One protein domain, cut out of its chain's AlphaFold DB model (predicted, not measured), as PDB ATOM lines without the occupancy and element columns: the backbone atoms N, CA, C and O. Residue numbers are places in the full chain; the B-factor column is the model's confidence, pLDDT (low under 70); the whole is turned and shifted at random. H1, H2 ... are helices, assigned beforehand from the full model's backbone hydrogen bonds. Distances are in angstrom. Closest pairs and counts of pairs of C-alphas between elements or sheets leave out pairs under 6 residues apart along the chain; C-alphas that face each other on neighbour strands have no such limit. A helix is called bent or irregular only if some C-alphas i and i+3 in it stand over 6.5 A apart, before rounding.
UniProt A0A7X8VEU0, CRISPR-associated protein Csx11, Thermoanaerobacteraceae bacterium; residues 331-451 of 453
ATOM      1  N   THR A 331     190.179 130.592 142.254       94.50
ATOM      2  CA  THR A 331     191.203 129.628 141.818       94.50
ATOM      3  C   THR A 331     190.656 128.719 140.715       94.50
ATOM      4  O   THR A 331     189.448 128.655 140.479       94.50
ATOM      5  N   TRP A 332     191.522 128.001 140.000       92.25
ATOM      6  CA  TRP A 332     191.061 127.054 138.976       92.25
ATOM      7  C   TRP A 332     190.266 125.880 139.558       92.25
ATOM      8  O   TRP A 332     189.385 125.350 138.887       92.25
ATOM      9  N   GLU A 333     190.531 125.498 140.804       88.56
ATOM     10  CA  GLU A 333     189.758 124.509 141.553       88.56
ATOM     11  C   GLU A 333     188.349 125.030 141.842       88.56
ATOM     12  O   GLU A 333     187.377 124.324 141.579       88.56
ATOM     13  N   GLU A 334     188.226 126.280 142.299       92.81
ATOM     14  CA  GLU A 334     186.931 126.938 142.497       92.81
ATOM     15  C   GLU A 334     186.187 127.134 141.169       92.81
ATOM     16  O   GLU A 334     184.968 126.977 141.114       92.81
ATOM     17  N   TRP A 335     186.904 127.416 140.077       95.19
ATOM     18  CA  TRP A 335     186.314 127.587 138.747       95.19
ATOM     19  C   TRP A 335     185.629 126.319 138.224       95.19
ATOM     20  O   TRP A 335     184.680 126.409 137.449       95.19
ATOM     21  N   LYS A 336     186.022 125.124 138.692       91.75
ATOM     22  CA  LYS A 336     185.300 123.881 138.359       91.75
ATOM     23  C   LYS A 336     183.830 123.945 138.770       91.75
ATOM     24  O   LYS A 336     182.991 123.355 138.095       91.75
ATOM     25  N   LEU A 337     183.500 124.709 139.814       94.06
ATOM     26  CA  LEU A 337     182.117 124.918 140.233       94.06
ATOM     27  C   LEU A 337     181.303 125.676 139.187       94.06
ATOM     28  O   LEU A 337     180.139 125.346 138.999       94.06
ATOM     29  N   PHE A 338     181.907 126.609 138.443       95.50
ATOM     30  CA  PHE A 338     181.227 127.300 137.344       95.50
ATOM     31  C   PHE A 338     180.822 126.312 136.244       95.50
ATOM     32  O   PHE A 338     179.726 126.426 135.701       95.50
ATOM     33  N   ASN A 339     181.665 125.318 135.955       93.06
ATOM     34  CA  ASN A 339     181.343 124.264 134.990       93.06
ATOM     35  C   ASN A 339     180.258 123.321 135.530       93.06
ATOM     36  O   ASN A 339     179.287 123.049 134.828       93.06
ATOM     37  N   ASN A 340     180.370 122.890 136.793       92.75
ATOM     38  CA  ASN A 340     179.360 122.042 137.441       92.75
ATOM     39  C   ASN A 340     177.992 122.736 137.499       92.75
ATOM     40  O   ASN A 340     176.965 122.102 137.267       92.75
ATOM     41  N   PHE A 341     177.975 124.041 137.786       94.75
ATOM     42  CA  PHE A 341     176.775 124.870 137.766       94.75
ATOM     43  C   PHE A 341     176.116 124.833 136.388       94.75
ATOM     44  O   PHE A 341     174.918 124.577 136.294       94.75
ATOM     45  N   ALA A 342     176.897 125.028 135.324       93.06
ATOM     46  CA  ALA A 342     176.363 125.032 133.969       93.06
ATOM     47  C   ALA A 342     175.855 123.672 133.500       93.06
ATOM     48  O   ALA A 342     174.844 123.587 132.807       93.06
ATOM     49  N   GLU A 343     176.538 122.600 133.895       91.44
ATOM     50  CA  GLU A 343     176.086 121.243 133.611       91.44
ATOM     51  C   GLU A 343     174.784 120.917 134.359       91.44
ATOM     52  O   GLU A 343     173.893 120.256 133.819       91.44
ATOM     53  N   TYR A 344     174.661 121.388 135.605       91.38
ATOM     54  CA  TYR A 344     173.479 121.164 136.429       91.38
ATOM     55  C   TYR A 344     172.259 121.948 135.923       91.38
ATOM     56  O   TYR A 344     171.168 121.376 135.822       91.38
ATOM     57  N   PHE A 345     172.443 123.228 135.586       91.62
ATOM     58  CA  PHE A 345     171.417 124.137 135.066       91.62
ATOM     59  C   PHE A 345     171.513 124.274 133.543       91.62
ATOM     60  O   PHE A 345     171.733 125.352 133.012       91.62
ATOM     61  N   ASN A 346     171.373 123.164 132.824       83.50
ATOM     62  CA  ASN A 346     171.475 123.156 131.366       83.50
ATOM     63  C   ASN A 346     170.298 123.898 130.696       83.50
ATOM     64  O   ASN A 346     169.144 123.593 130.997       83.50
ATOM     65  N   ASP A 347     170.583 124.753 129.705       76.38
ATOM     66  CA  ASP A 347     169.635 125.513 128.858       76.38
ATOM     67  C   ASP A 347     168.468 124.682 128.288       76.38
ATOM     68  O   ASP A 347     167.407 125.205 127.943       76.38
ATOM     69  N   LYS A 348     168.653 123.364 128.160       82.50
ATOM     70  CA  LYS A 348     167.622 122.440 127.663       82.50
ATOM     71  C   LYS A 348     166.505 122.165 128.679       82.50
ATOM     72  O   LYS A 348     165.423 121.744 128.271       82.50
ATOM     73  N   ASP A 349     166.743 122.390 129.970       86.31
ATOM     74  CA  ASP A 349     165.802 122.117 131.059       86.31
ATOM     75  C   ASP A 349     165.162 123.416 131.576       86.31
ATOM     76  O   ASP A 349     165.615 124.041 132.539       86.31
ATOM     77  N   LYS A 350     164.075 123.830 130.913       87.56
ATOM     78  CA  LYS A 350     163.349 125.067 131.245       87.56
ATOM     79  C   LYS A 350     162.827 125.096 132.683       87.56
ATOM     80  O   LYS A 350     162.765 126.171 133.272       87.56
ATOM     81  N   ASP A 351     162.450 123.947 133.243       88.44
ATOM     82  CA  ASP A 351     161.941 123.865 134.615       88.44
ATOM     83  C   ASP A 351     163.055 124.175 135.623       88.44
ATOM     84  O   ASP A 351     162.888 125.029 136.498       88.44
ATOM     85  N   LYS A 352     164.242 123.582 135.438       88.06
ATOM     86  CA  LYS A 352     165.417 123.895 136.267       88.06
ATOM     87  C   LYS A 352     165.839 125.359 136.185       88.06
ATOM     88  O   LYS A 352     166.242 125.918 137.203       88.06
ATOM     89  N   ILE A 353     165.723 125.997 135.022       90.56
ATOM     90  CA  ILE A 353     166.047 127.424 134.846       90.56
ATOM     91  C   ILE A 353     165.059 128.315 135.610       90.56
ATOM     92  O   ILE A 353     165.463 129.237 136.317       90.56
ATOM     93  N   ILE A 354     163.756 128.018 135.542       91.38
ATOM     94  CA  ILE A 354     162.744 128.751 136.321       91.38
ATOM     95  C   ILE A 354     163.045 128.631 137.820       91.38
ATOM     96  O   ILE A 354     163.049 129.635 138.539       91.38
ATOM     97  N   LYS A 355     163.365 127.420 138.284       93.25
ATOM     98  CA  LYS A 355     163.763 127.156 139.673       93.25
ATOM     99  C   LYS A 355     165.052 127.885 140.057       93.25
ATOM    100  O   LYS A 355     165.136 128.435 141.154       93.25
ATOM    101  N   LEU A 356     166.028 127.964 139.153       94.44
ATOM    102  CA  LEU A 356     167.252 128.742 139.346       94.44
ATOM    103  C   LEU A 356     166.940 130.224 139.583       94.44
ATOM    104  O   LEU A 356     167.425 130.793 140.561       94.44
ATOM    105  N   HIS A 357     166.095 130.845 138.756       93.12
ATOM    106  CA  HIS A 357     165.698 132.243 138.956       93.12
ATOM    107  C   HIS A 357     164.998 132.460 140.301       93.12
ATOM    108  O   HIS A 357     165.268 133.445 140.990       93.12
ATOM    109  N   GLN A 358     164.131 131.528 140.708       94.69
ATOM    110  CA  GLN A 358     163.481 131.578 142.019       94.69
ATOM    111  C   GLN A 358     164.509 131.529 143.156       94.69
ATOM    112  O   GLN A 358     164.457 132.356 144.064       94.69
ATOM    113  N   ILE A 359     165.483 130.619 143.082       95.19
ATOM    114  CA  ILE A 359     166.560 130.492 144.071       95.19
ATOM    115  C   ILE A 359     167.407 131.755 144.141       95.19
ATOM    116  O   ILE A 359     167.679 132.239 145.235       95.19
ATOM    117  N   ILE A 360     167.799 132.314 142.997       94.75
ATOM    118  CA  ILE A 360     168.609 133.534 142.943       94.75
ATOM    119  C   ILE A 360     167.875 134.708 143.595       94.75
ATOM    120  O   ILE A 360     168.462 135.420 144.410       94.75
ATOM    121  N   ASN A 361     166.577 134.871 143.323       93.19
ATOM    122  CA  ASN A 361     165.762 135.901 143.970       93.19
ATOM    123  C   ASN A 361     165.696 135.709 145.492       93.19
ATOM    124  O   ASN A 361     165.811 136.678 146.246       93.19
ATOM    125  N   VAL A 362     165.557 134.461 145.951       93.75
ATOM    126  CA  VAL A 362     165.580 134.129 147.381       93.75
ATOM    127  C   VAL A 362     166.945 134.456 147.995       93.75
ATOM    128  O   VAL A 362     166.985 135.097 149.043       93.75
ATOM    129  N   ILE A 363     168.052 134.093 147.340       92.06
ATOM    130  CA  ILE A 363     169.411 134.408 147.806       92.06
ATOM    131  C   ILE A 363     169.593 135.922 147.938       92.06
ATOM    132  O   ILE A 363     170.037 136.385 148.987       92.06
ATOM    133  N   TYR A 364     169.212 136.703 146.922       89.50
ATOM    134  CA  TYR A 364     169.338 138.160 146.964       89.50
ATOM    135  C   TYR A 364     168.520 138.794 148.089       89.50
ATOM    136  O   TYR A 364     169.049 139.633 148.819       89.50
ATOM    137  N   SER A 365     167.260 138.377 148.266       87.75
ATOM    138  CA  SER A 365     166.431 138.852 149.381       87.75
ATOM    139  C   SER A 365     167.086 138.512 150.716       87.75
ATOM    140  O   SER A 365     167.301 139.403 151.530       87.75
ATOM    141  N   LYS A 366     167.493 137.257 150.935       87.25
ATOM    142  CA  LYS A 366     168.013 136.835 152.244       87.25
ATOM    143  C   LYS A 366     169.383 137.402 152.577       87.25
ATOM    144  O   LYS A 366     169.591 137.798 153.718       87.25
ATOM    145  N   LEU A 367     170.288 137.514 151.608       84.50
ATOM    146  CA  LEU A 367     171.575 138.171 151.839       84.50
ATOM    147  C   LEU A 367     171.408 139.657 152.183       84.50
ATOM    148  O   LEU A 367     172.216 140.195 152.938       84.50
ATOM    149  N   ASN A 368     170.373 140.319 151.658       80.00
ATOM    150  CA  ASN A 368     170.105 141.716 151.977       80.00
ATOM    151  C   ASN A 368     169.368 141.896 153.312       80.00
ATOM    152  O   ASN A 368     169.723 142.793 154.072       80.00
ATOM    153  N   ASP A 369     168.374 141.050 153.590       77.38
ATOM    154  CA  ASP A 369     167.500 141.170 154.759       77.38
ATOM    155  C   ASP A 369     168.195 140.715 156.055       77.38
ATOM    156  O   ASP A 369     167.899 141.236 157.128       77.38
ATOM    157  N   TRP A 370     169.094 139.726 155.982       74.25
ATOM    158  CA  TRP A 370     169.636 139.000 157.146       74.25
ATOM    159  C   TRP A 370     171.153 139.184 157.315       74.25
ATOM    160  O   TRP A 370     171.875 138.240 157.636       74.25
ATOM    161  N   ARG A 371     171.658 140.407 157.108       66.94
ATOM    162  CA  ARG A 371     173.108 140.701 157.138       66.94
ATOM    163  C   ARG A 371     173.821 140.250 158.423       66.94
ATOM    164  O   ARG A 371     174.983 139.866 158.327       66.94
ATOM    165  N   ASP A 372     173.111 140.213 159.556       67.94
ATOM    166  CA  ASP A 372     173.660 139.924 160.891       67.94
ATOM    167  C   ASP A 372     173.248 138.549 161.478       67.94
ATOM    168  O   ASP A 372     173.541 138.262 162.638       67.94
ATOM    169  N   SER A 373     172.566 137.676 160.718       68.75
ATOM    170  CA  SER A 373     172.037 136.386 161.217       68.75
ATOM    171  C   SER A 373     172.458 135.175 160.368       68.75
ATOM    172  O   SER A 373     171.636 134.435 159.820       68.75
ATOM    173  N   GLU A 374     173.772 134.931 160.299       64.88
ATOM    174  CA  GLU A 374     174.386 133.897 159.444       64.88
ATOM    175  C   GLU A 374     173.846 132.472 159.677       64.88
ATOM    176  O   GLU A 374     173.639 131.723 158.718       64.88
ATOM    177  N   GLY A 375     173.558 132.097 160.928       62.97
ATOM    178  CA  GLY A 375     173.033 130.768 161.260       62.97
ATOM    179  C   GLY A 375     171.644 130.494 160.684       62.97
ATOM    180  O   GLY A 375     171.408 129.426 160.122       62.97
ATOM    181  N   SER A 376     170.747 131.480 160.740       77.44
ATOM    182  CA  SER A 376     169.387 131.353 160.207       77.44
ATOM    183  C   SER A 376     169.371 131.286 158.679       77.44
ATOM    184  O   SER A 376     168.534 130.583 158.112       77.44
ATOM    185  N   ILE A 377     170.311 131.966 158.006       82.62
ATOM    186  CA  ILE A 377     170.443 131.916 156.542       82.62
ATOM    187  C   ILE A 377     170.718 130.484 156.080       82.62
ATOM    188  O   ILE A 377     170.089 130.029 155.126       82.62
ATOM    189  N   ARG A 378     171.632 129.762 156.740       86.44
ATOM    190  CA  ARG A 378     172.038 128.421 156.296       86.44
ATOM    191  C   ARG A 378     170.873 127.438 156.290       86.44
ATOM    192  O   ARG A 378     170.583 126.846 155.252       86.44
ATOM    193  N   ASP A 379     170.178 127.302 157.412       86.25
ATOM    194  CA  ASP A 379     169.099 126.317 157.554       86.25
ATOM    195  C   ASP A 379     167.911 126.645 156.636       86.25
ATOM    196  O   ASP A 379     167.322 125.757 156.005       86.25
ATOM    197  N   PHE A 380     167.607 127.941 156.490       89.75
ATOM    198  CA  PHE A 380     166.596 128.416 155.554       89.75
ATOM    199  C   PHE A 380     166.978 128.096 154.106       89.75
ATOM    200  O   PHE A 380     166.164 127.542 153.369       89.75
ATOM    201  N   MET A 381     168.210 128.405 153.696       91.31
ATOM    202  CA  MET A 381     168.659 128.190 152.321       91.31
ATOM    203  C   MET A 381     168.739 126.709 151.962       91.31
ATOM    204  O   MET A 381     168.312 126.339 150.873       91.31
ATOM    205  N   LEU A 382     169.202 125.843 152.870       89.44
ATOM    206  CA  LEU A 382     169.177 124.391 152.659       89.44
ATOM    207  C   LEU A 382     167.747 123.882 152.437       89.44
ATOM    208  O   LEU A 382     167.497 123.104 151.516       89.44
ATOM    209  N   SER A 383     166.798 124.372 153.235       89.81
ATOM    210  CA  SER A 383     165.377 124.050 153.072       89.81
ATOM    211  C   SER A 383     164.813 124.599 151.756       89.81
ATOM    212  O   SER A 383     164.045 123.915 151.077       89.81
ATOM    213  N   ALA A 384     165.207 125.813 151.366       91.62
ATOM    214  CA  ALA A 384     164.803 126.438 150.112       91.62
ATOM    215  C   ALA A 384     165.337 125.666 148.899       91.62
ATOM    216  O   ALA A 384     164.567 125.389 147.986       91.62
ATOM    217  N   PHE A 385     166.604 125.240 148.909       92.00
ATOM    218  CA  PHE A 385     167.171 124.406 147.848       92.00
ATOM    219  C   PHE A 385     166.402 123.092 147.700       92.00
ATOM    220  O   PHE A 385     166.001 122.757 146.590       92.00
ATOM    221  N   ILE A 386     166.124 122.381 148.801       89.50
ATOM    222  CA  ILE A 386     165.379 121.112 148.752       89.50
ATOM    223  C   ILE A 386     163.983 121.305 148.156       89.50
ATOM    224  O   ILE A 386     163.548 120.500 147.334       89.50
ATOM    225  N   ASN A 387     163.278 122.354 148.579       90.31
ATOM    226  CA  ASN A 387     161.898 122.577 148.166       90.31
ATOM    227  C   ASN A 387     161.782 123.148 146.750       90.31
ATOM    228  O   ASN A 387     160.894 122.728 146.023       90.31
ATOM    229  N   ILE A 388     162.649 124.085 146.356       91.12
ATOM    230  CA  ILE A 388     162.568 124.738 145.041       91.12
ATOM    231  C   ILE A 388     163.135 123.829 143.944       91.12
ATOM    232  O   ILE A 388     162.577 123.768 142.854       91.12
ATOM    233  N   LEU A 389     164.215 123.088 144.218       88.31
ATOM    234  CA  LEU A 389     164.806 122.150 143.252       88.31
ATOM    235  C   LEU A 389     164.147 120.761 143.266       88.31
ATOM    236  O   LEU A 389     164.622 119.869 142.568       88.31
ATOM    237  N   ASP A 390     163.074 120.564 144.039       84.88
ATOM    238  CA  ASP A 390     162.377 119.280 144.202       84.88
ATOM    239  C   ASP A 390     163.304 118.108 144.579       84.88
ATOM    240  O   ASP A 390     163.151 116.978 144.113       84.88
ATOM    241  N   LEU A 391     164.259 118.341 145.482       83.00
ATOM    242  CA  LEU A 391     165.247 117.338 145.899       83.00
ATOM    243  C   LEU A 391     164.664 116.308 146.894       83.00
ATOM    244  O   LEU A 391     165.329 115.943 147.858       83.00
ATOM    245  N   LYS A 392     163.411 115.857 146.740       72.31
ATOM    246  CA  LYS A 392     162.729 114.960 147.705       72.31
ATOM    247  C   LYS A 392     162.999 113.462 147.445       72.31
ATOM    248  O   LYS A 392     163.284 113.034 146.330       72.31
ATOM    249  N   ASP A 393     162.901 112.655 148.507       57.84
ATOM    250  CA  ASP A 393     163.591 111.362 148.691       57.84
ATOM    251  C   ASP A 393     163.180 110.162 147.812       57.84
ATOM    252  O   ASP A 393     163.889 109.159 147.811       57.84
ATOM    253  N   ASN A 394     162.147 110.237 146.967       53.03
ATOM    254  CA  ASN A 394     161.712 109.065 146.178       53.03
ATOM    255  C   ASN A 394     162.719 108.640 145.073       53.03
ATOM    256  O   ASN A 394     162.645 107.523 144.563       53.03
ATOM    257  N   LYS A 395     163.684 109.513 144.733       52.84
ATOM    258  CA  LYS A 395     164.926 109.254 143.958       52.84
ATOM    259  C   LYS A 395     166.140 110.011 144.560       52.84
ATOM    260  O   LYS A 395     167.125 110.268 143.871       52.84
ATOM    261  N   GLY A 396     166.035 110.442 145.823       53.59
ATOM    262  CA  GLY A 396     166.569 111.737 146.270       53.59
ATOM    263  C   GLY A 396     168.018 111.825 146.753       53.59
ATOM    264  O   GLY A 396     168.525 112.940 146.782       53.59
ATOM    265  N   SER A 397     168.732 110.738 147.074       61.84
ATOM    266  CA  SER A 397     170.151 110.878 147.471       61.84
ATOM    267  C   SER A 397     171.026 111.332 146.298       61.84
ATOM    268  O   SER A 397     171.790 112.283 146.415       61.84
ATOM    269  N   LYS A 398     170.824 110.747 145.110       75.31
ATOM    270  CA  LYS A 398     171.658 111.028 143.932       75.31
ATOM    271  C   LYS A 398     171.539 112.461 143.410       75.31
ATOM    272  O   LYS A 398     172.549 113.033 143.016       75.31
ATOM    273  N   GLU A 399     170.337 113.041 143.375       82.81
ATOM    274  CA  GLU A 399     170.163 114.414 142.864       82.81
ATOM    275  C   GLU A 399     170.607 115.464 143.895       82.81
ATOM    276  O   GLU A 399     171.186 116.480 143.507       82.81
ATOM    277  N   LYS A 400     170.429 115.195 145.198       85.31
ATOM    278  CA  LYS A 400     171.003 116.010 146.281       85.31
ATOM    279  C   LYS A 400     172.531 116.043 146.194       85.31
ATOM    280  O   LYS A 400     173.113 117.126 146.175       85.31
ATOM    281  N   ASP A 401     173.164 114.880 146.050       86.00
ATOM    282  CA  ASP A 401     174.620 114.761 145.901       86.00
ATOM    283  C   ASP A 401     175.111 115.415 144.602       86.00
ATOM    284  O   ASP A 401     176.154 116.068 144.565       86.00
ATOM    285  N   ARG A 402     174.329 115.311 143.518       85.88
ATOM    286  CA  ARG A 402     174.634 116.000 142.259       85.88
ATOM    287  C   ARG A 402     174.627 117.519 142.428       85.88
ATOM    288  O   ARG A 402     175.540 118.172 141.930       85.88
ATOM    289  N   PHE A 403     173.639 118.077 143.125       89.50
ATOM    290  CA  PHE A 403     173.599 119.512 143.404       89.50
ATOM    291  C   PHE A 403     174.692 119.943 144.392       89.50
ATOM    292  O   PHE A 403     175.251 121.028 144.247       89.50
ATOM    293  N   ALA A 404     175.074 119.092 145.350       88.38
ATOM    294  CA  ALA A 404     176.157 119.392 146.287       88.38
ATOM    295  C   ALA A 404     177.477 119.738 145.570       88.38
ATOM    296  O   ALA A 404     178.183 120.658 145.984       88.38
ATOM    297  N   LYS A 405     177.747 119.107 144.417       88.44
ATOM    298  CA  LYS A 405     178.901 119.408 143.544       88.44
ATOM    299  C   LYS A 405     178.900 120.821 142.945       88.44
ATOM    300  O   LYS A 405     179.932 121.255 142.438       88.44
ATOM    301  N   VAL A 406     177.770 121.530 142.959       90.38
ATOM    302  CA  VAL A 406     177.667 122.930 142.512       90.38
ATOM    303  C   VAL A 406     178.125 123.891 143.613       90.38
ATOM    304  O   VAL A 406     178.663 124.959 143.328       90.38
ATOM    305  N   LEU A 407     177.935 123.520 144.882       87.75
ATOM    306  CA  LEU A 407     178.249 124.376 146.027       87.75
ATOM    307  C   LEU A 407     179.622 124.092 146.628       87.75
ATOM    308  O   LEU A 407     180.281 125.032 147.072       87.75
ATOM    309  N   LEU A 408     180.057 122.835 146.641       85.56
ATOM    310  CA  LEU A 408     181.268 122.398 147.327       85.56
ATOM    311  C   LEU A 408     182.428 122.179 146.364       85.56
ATOM    312  O   LEU A 408     182.318 121.419 145.403       85.56
ATOM    313  N   VAL A 409     183.569 122.804 146.670       76.12
ATOM    314  CA  VAL A 409     184.839 122.465 146.019       76.12
ATOM    315  C   VAL A 409     185.222 121.049 146.462       76.12
ATOM    316  O   VAL A 409     185.248 120.794 147.669       76.12
ATOM    317  N   PRO A 410     185.526 120.123 145.536       66.25
ATOM    318  CA  PRO A 410     186.004 118.798 145.910       66.25
ATOM    319  C   PRO A 410     187.277 118.918 146.751       66.25
ATOM    320  O   PRO A 410     188.266 119.488 146.287       66.25
ATOM    321  N   LYS A 411     187.264 118.378 147.974       60.91
ATOM    322  CA  LYS A 411     188.484 118.240 148.775       60.91
ATOM    323  C   LYS A 411     189.301 117.082 148.212       60.91
ATOM    324  O   LYS A 411     188.779 115.987 148.011       60.91
ATOM    325  N   TYR A 412     190.571 117.335 147.933       53.41
ATOM    326  CA  TYR A 412     191.519 116.350 147.413       53.41
ATOM    327  C   TYR A 412     192.074 115.463 148.539       53.41
ATOM    328  O   TYR A 412     193.281 115.327 148.694       53.41
ATOM    329  N   GLU A 413     191.198 114.867 149.341       42.94
ATOM    330  CA  GLU A 413     191.574 113.835 150.309       42.94
ATOM    331  C   GLU A 413     191.174 112.471 149.727       42.94
ATOM    332  O   GLU A 413     190.041 112.293 149.295       42.94
ATOM    333  N   ASP A 414     192.168 111.589 149.598       34.59
ATOM    334  CA  ASP A 414     192.151 110.172 149.203       34.59
ATOM    335  C   ASP A 414     190.907 109.596 148.488       34.59
ATOM    336  O   ASP A 414     189.879 109.289 149.085       34.59
ATOM    337  N   GLY A 415     191.069 109.285 147.193       45.38
ATOM    338  CA  GLY A 415     190.098 108.520 146.398       45.38
ATOM    339  C   GLY A 415     189.037 109.373 145.700       45.38
ATOM    340  O   GLY A 415     189.093 110.601 145.707       45.38
ATOM    341  N   GLU A 416     188.089 108.725 145.011       45.44
ATOM    342  CA  GLU A 416     186.885 109.387 144.490       45.44
ATOM    343  C   GLU A 416     186.097 109.969 145.668       45.44
ATOM    344  O   GLU A 416     185.208 109.323 146.219       45.44
ATOM    345  N   ASN A 417     186.441 111.186 146.086       53.97
ATOM    346  CA  ASN A 417     185.716 111.889 147.127       53.97
ATOM    347  C   ASN A 417     184.324 112.228 146.574       53.97
ATOM    348  O   ASN A 417     184.132 113.179 145.808       53.97
ATOM    349  N   VAL A 418     183.354 111.369 146.887       68.19
ATOM    350  CA  VAL A 418     181.954 111.557 146.524       68.19
ATOM    351  C   VAL A 418     181.419 112.658 147.426       68.19
ATOM    352  O   VAL A 418     181.067 112.387 148.567       68.19
ATOM    353  N   ILE A 419     181.382 113.891 146.915       78.69
ATOM    354  CA  ILE A 419     180.704 115.009 147.581       78.69
ATOM    355  C   ILE A 419     179.252 114.606 147.814       78.69
ATOM    356  O   ILE A 419     178.532 114.309 146.851       78.69
ATOM    357  N   LYS A 420     178.837 114.624 149.076       85.06
ATOM    358  CA  LYS A 420     177.471 114.345 149.499       85.06
ATOM    359  C   LYS A 420     176.777 115.613 149.949       85.06
ATOM    360  O   LYS A 420     177.396 116.602 150.337       85.06
ATOM    361  N   TRP A 421     175.453 115.589 149.910       85.50
ATOM    362  CA  TRP A 421     174.647 116.690 150.428       85.50
ATOM    363  C   TRP A 421     174.854 116.932 151.927       85.50
ATOM    364  O   TRP A 421     174.788 118.074 152.384       85.50
ATOM    365  N   GLU A 422     175.123 115.877 152.697       84.69
ATOM    366  CA  GLU A 422     175.412 115.981 154.128       84.69
ATOM    367  C   GLU A 422     176.622 116.878 154.406       84.69
ATOM    368  O   GLU A 422     176.555 117.683 155.333       84.69
ATOM    369  N   ASP A 423     177.635 116.855 153.536       85.44
ATOM    370  CA  ASP A 423     178.857 117.657 153.674       85.44
ATOM    371  C   ASP A 423     178.566 119.169 153.668       85.44
ATOM    372  O   ASP A 423     179.332 119.964 154.212       85.44
ATOM    373  N   ILE A 424     177.439 119.597 153.081       84.50
ATOM    374  CA  ILE A 424     177.034 121.011 153.059       84.50
ATOM    375  C   ILE A 424     176.627 121.490 154.459       84.50
ATOM    376  O   ILE A 424     176.800 122.663 154.800       84.50
ATOM    377  N   LYS A 425     176.083 120.592 155.286       80.38
ATOM    378  CA  LYS A 425     175.631 120.922 156.646       80.38
ATOM    379  C   LYS A 425     176.805 121.198 157.583       80.38
ATOM    380  O   LYS A 425     176.658 121.997 158.512       80.38
ATOM    381  N   ASP A 426     177.956 120.603 157.288       83.50
ATOM    382  CA  ASP A 426     179.177 120.726 158.083       83.50
ATOM    383  C   ASP A 426     179.993 121.982 157.732       83.50
ATOM    384  O   ASP A 426     180.937 122.332 158.444       83.50
ATOM    385  N   ILE A 427     179.611 122.717 156.678       84.00
ATOM    386  CA  ILE A 427     180.277 123.964 156.292       84.00
ATOM    387  C   ILE A 427     180.068 125.037 157.384       84.00
ATOM    388  O   ILE A 427     178.919 125.307 157.779       84.00
ATOM    389  N   PRO A 428     181.142 125.718 157.832       86.06
ATOM    390  CA  PRO A 428     181.047 126.902 158.682       86.06
ATOM    391  C   PRO A 428     180.111 127.972 158.100       86.06
ATOM    392  O   PRO A 428     180.088 128.213 156.896       86.06
ATOM    393  N   GLN A 429     179.354 128.672 158.949       83.44
ATOM    394  CA  GLN A 429     178.318 129.623 158.501       83.44
ATOM    395  C   GLN A 429     178.856 130.708 157.547       83.44
ATOM    396  O   GLN A 429     178.274 130.951 156.487       83.44
ATOM    397  N   HIS A 430     180.016 131.285 157.867       82.75
ATOM    398  CA  HIS A 430     180.677 132.276 157.018       82.75
ATOM    399  C   HIS A 430     181.090 131.705 155.643       82.75
ATOM    400  O   HIS A 430     180.927 132.368 154.617       82.75
ATOM    401  N   GLU A 431     181.569 130.458 155.576       86.31
ATOM    402  CA  GLU A 431     181.898 129.779 154.312       86.31
ATOM    403  C   GLU A 431     180.643 129.435 153.500       86.31
ATOM    404  O   GLU A 431     180.652 129.503 152.265       86.31
ATOM    405  N   PHE A 432     179.532 129.130 154.174       89.00
ATOM    406  CA  PHE A 432     178.247 128.935 153.512       89.00
ATOM    407  C   PHE A 432     177.762 130.235 152.857       89.00
ATOM    408  O   PHE A 432     177.412 130.226 151.675       89.00
ATOM    409  N   LYS A 433     177.839 131.381 153.555       88.38
ATOM    410  CA  LYS A 433     177.539 132.705 152.973       88.38
ATOM    411  C   LYS A 433     178.412 132.985 151.744       88.38
ATOM    412  O   LYS A 433     177.897 133.404 150.706       88.38
ATOM    413  N   ARG A 434     179.716 132.685 151.807       89.50
ATOM    414  CA  ARG A 434     180.617 132.796 150.642       89.50
ATOM    415  C   ARG A 434     180.193 131.886 149.494       89.50
ATOM    416  O   ARG A 434     180.279 132.298 148.340       89.50
ATOM    417  N   SER A 435     179.699 130.688 149.786       92.00
ATOM    418  CA  SER A 435     179.197 129.760 148.770       92.00
ATOM    419  C   SER A 435     177.934 130.285 148.077       92.00
ATOM    420  O   SER A 435     177.818 130.140 146.863       92.00
ATOM    421  N   LEU A 436     177.045 130.983 148.797       92.88
ATOM    422  CA  LEU A 436     175.897 131.680 148.198       92.88
ATOM    423  C   LEU A 436     176.331 132.834 147.284       92.88
ATOM    424  O   LEU A 436     175.821 132.956 146.175       92.88
ATOM    425  N   LEU A 437     177.300 133.651 147.711       93.19
ATOM    426  CA  LEU A 437     177.856 134.719 146.866       93.19
ATOM    427  C   LEU A 437     178.509 134.154 145.598       93.19
ATOM    428  O   LEU A 437     178.307 134.674 144.506       93.19
ATOM    429  N   ARG A 438     179.235 133.037 145.715       95.19
ATOM    430  CA  ARG A 438     179.777 132.324 144.552       95.19
ATOM    431  C   ARG A 438     178.665 131.791 143.649       95.19
ATOM    432  O   ARG A 438     178.800 131.856 142.435       95.19
ATOM    433  N   PHE A 439     177.566 131.287 144.209       95.62
ATOM    434  CA  PHE A 439     176.401 130.843 143.434       95.62
ATOM    435  C   PHE A 439     175.783 131.983 142.617       95.62
ATOM    436  O   PHE A 439     175.454 131.796 141.447       95.62
ATOM    437  N   VAL A 440     175.703 133.180 143.204       95.12
ATOM    438  CA  VAL A 440     175.300 134.396 142.490       95.12
ATOM    439  C   VAL A 440     176.288 134.735 141.372       95.12
ATOM    440  O   VAL A 440     175.857 134.969 140.248       95.12
ATOM    441  N   ASP A 441     177.595 134.681 141.630       95.62
ATOM    442  CA  ASP A 441     178.621 134.913 140.605       95.62
ATOM    443  C   ASP A 441     178.532 133.915 139.439       95.62
ATOM    444  O   ASP A 441     178.672 134.306 138.279       95.62
ATOM    445  N   MET A 442     178.276 132.634 139.722       96.38
ATOM    446  CA  MET A 442     178.075 131.601 138.699       96.38
ATOM    447  C   MET A 442     176.865 131.929 137.818       96.38
ATOM    448  O   MET A 442     176.968 131.883 136.591       96.38
ATOM    449  N   TYR A 443     175.752 132.341 138.430       95.56
ATOM    450  CA  TYR A 443     174.581 132.822 137.701       95.56
ATOM    451  C   TYR A 443     174.886 134.084 136.882       95.56
ATOM    452  O   TYR A 443     174.552 134.136 135.702       95.56
ATOM    453  N   GLU A 444     175.561 135.089 137.447       94.06
ATOM    454  CA  GLU A 444     175.945 136.299 136.709       94.06
ATOM    455  C   GLU A 444     176.813 135.976 135.488       94.06
ATOM    456  O   GLU A 444     176.596 136.538 134.410       94.06
ATOM    457  N   PHE A 445     177.778 135.067 135.633       95.38
ATOM    458  CA  PHE A 445     178.658 134.660 134.545       95.38
ATOM    459  C   PHE A 445     177.875 133.989 133.407       95.38
ATOM    460  O   PHE A 445     177.945 134.445 132.267       95.38
ATOM    461  N   TRP A 446     177.089 132.952 133.700       94.75
ATOM    462  CA  TRP A 446     176.374 132.201 132.663       94.75
ATOM    463  C   TRP A 446     175.161 132.956 132.107       94.75
ATOM    464  O   TRP A 446     175.085 133.190 130.898       94.75
ATOM    465  N   HIS A 447     174.274 133.425 132.985       92.38
ATOM    466  CA  HIS A 447     173.032 134.099 132.606       92.38
ATOM    467  C   HIS A 447     173.263 135.508 132.087       92.38
ATOM    468  O   HIS A 447     172.874 135.852 130.973       92.38
ATOM    469  N   THR A 448     173.916 136.354 132.881       90.25
ATOM    470  CA  THR A 448     173.983 137.782 132.551       90.25
ATOM    471  C   THR A 448     175.067 138.064 131.515       90.25
ATOM    472  O   THR A 448     174.819 138.773 130.538       90.25
ATOM    473  N   ALA A 449     176.271 137.518 131.707       90.44
ATOM    474  CA  ALA A 449     177.406 137.827 130.847       90.44
ATOM    475  C   ALA A 449     177.391 137.027 129.536       90.44
ATOM    476  O   ALA A 449     177.630 137.601 128.471       90.44
ATOM    477  N   LEU A 450     177.089 135.726 129.592       91.44
ATOM    478  CA  LEU A 450     177.090 134.861 128.409       91.44
ATOM    479  C   LEU A 450     175.717 134.703 127.743       91.44
ATOM    480  O   LEU A 450     175.665 134.172 126.633       91.44
ATOM    481  N   LYS A 451     174.636 135.197 128.365       88.94
ATOM    482  CA  LYS A 451     173.251 135.040 127.882       88.94
ATOM    483  C   LYS A 451     172.885 133.571 127.625       88.94
ATOM    484  O   LYS A 451     172.230 133.264 126.629       88.94
TER     485      LYS A 451
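What this domain is: This is residues 331 to 451 of the 453 residues of the protein "CRISPR-associated protein Csx11" of Thermoanaerobacteraceae bacterium (UniProt A0A7X8VEU0). The long helix H6 runs along one side of the domain; the helical hairpin H2-H3 packs on it at a slant, and H1 crosses it elsewhere, with H4 packed on H1. Short H5 lies near H3 and H4, and residues 412 to 417 stick out as a loop. The printed part has 121 residues with six named helices, H1 to H6 in chain order, and no named strand: all helix. It is compact, with a radius of gyration of the C-alphas of 14.0 A and spans of 40 by 36 by 35 A.

How they stand to each other: H6, residues 429 to 449, is the hub. H2, residues 350 to 369, touches it with residues 360 to 363 alone, at a steep tilt of 50 degrees; the closest C-alphas, of Ile 360 and Val 440, are 6.8 A apart. H3, residues 374 to 388, forms a hairpin with H2 at a shallow tilt of 17 degrees, with the C-alphas of Lys 355 and Ile 388 closest at 6.0 A. H3 touches H6 with residues 374 to 378 alone, closest at the C-alphas of Glu 374 and Gln 429, 5.9 A. H1, residues 332 to 344, touches H6 with residues 337 to 342 alone; the C-alphas of Phe 338 and Met 442 are closest at 5.5 A. H4, residues 393 to 407, touches H1, closest at the C-alphas of Phe 341 and Val 406, 5.2 A. H5, residues 422 to 425, is near H3. O i to N i+4 pairs are within hydrogen-bond range throughout H2, and in 6 of 9 in H1, 10 of 11 in H3, 6 of 11 in H4 and 16 of 17 in H6; H5 is too short for such a pair.

Where its parts are: H6 spans 28.9 A and H2 28.8 A. H1 begins at C-alpha 332 (191.061, 127.054, 138.976); H6 ends at C-alpha 449 (177.406, 137.827, 130.847). H4 is irregular: C-alphas 394 and 397 are 8.7 A apart.

The domain as a whole: The farthest C-alphas, of Asp 369 and Gly 415, are 40.6 A apart. The printed part has no cut; the link H4 to H5 is long. Residues 371 to 375, 393 to 397 and 410 to 418 have pLDDT under 70.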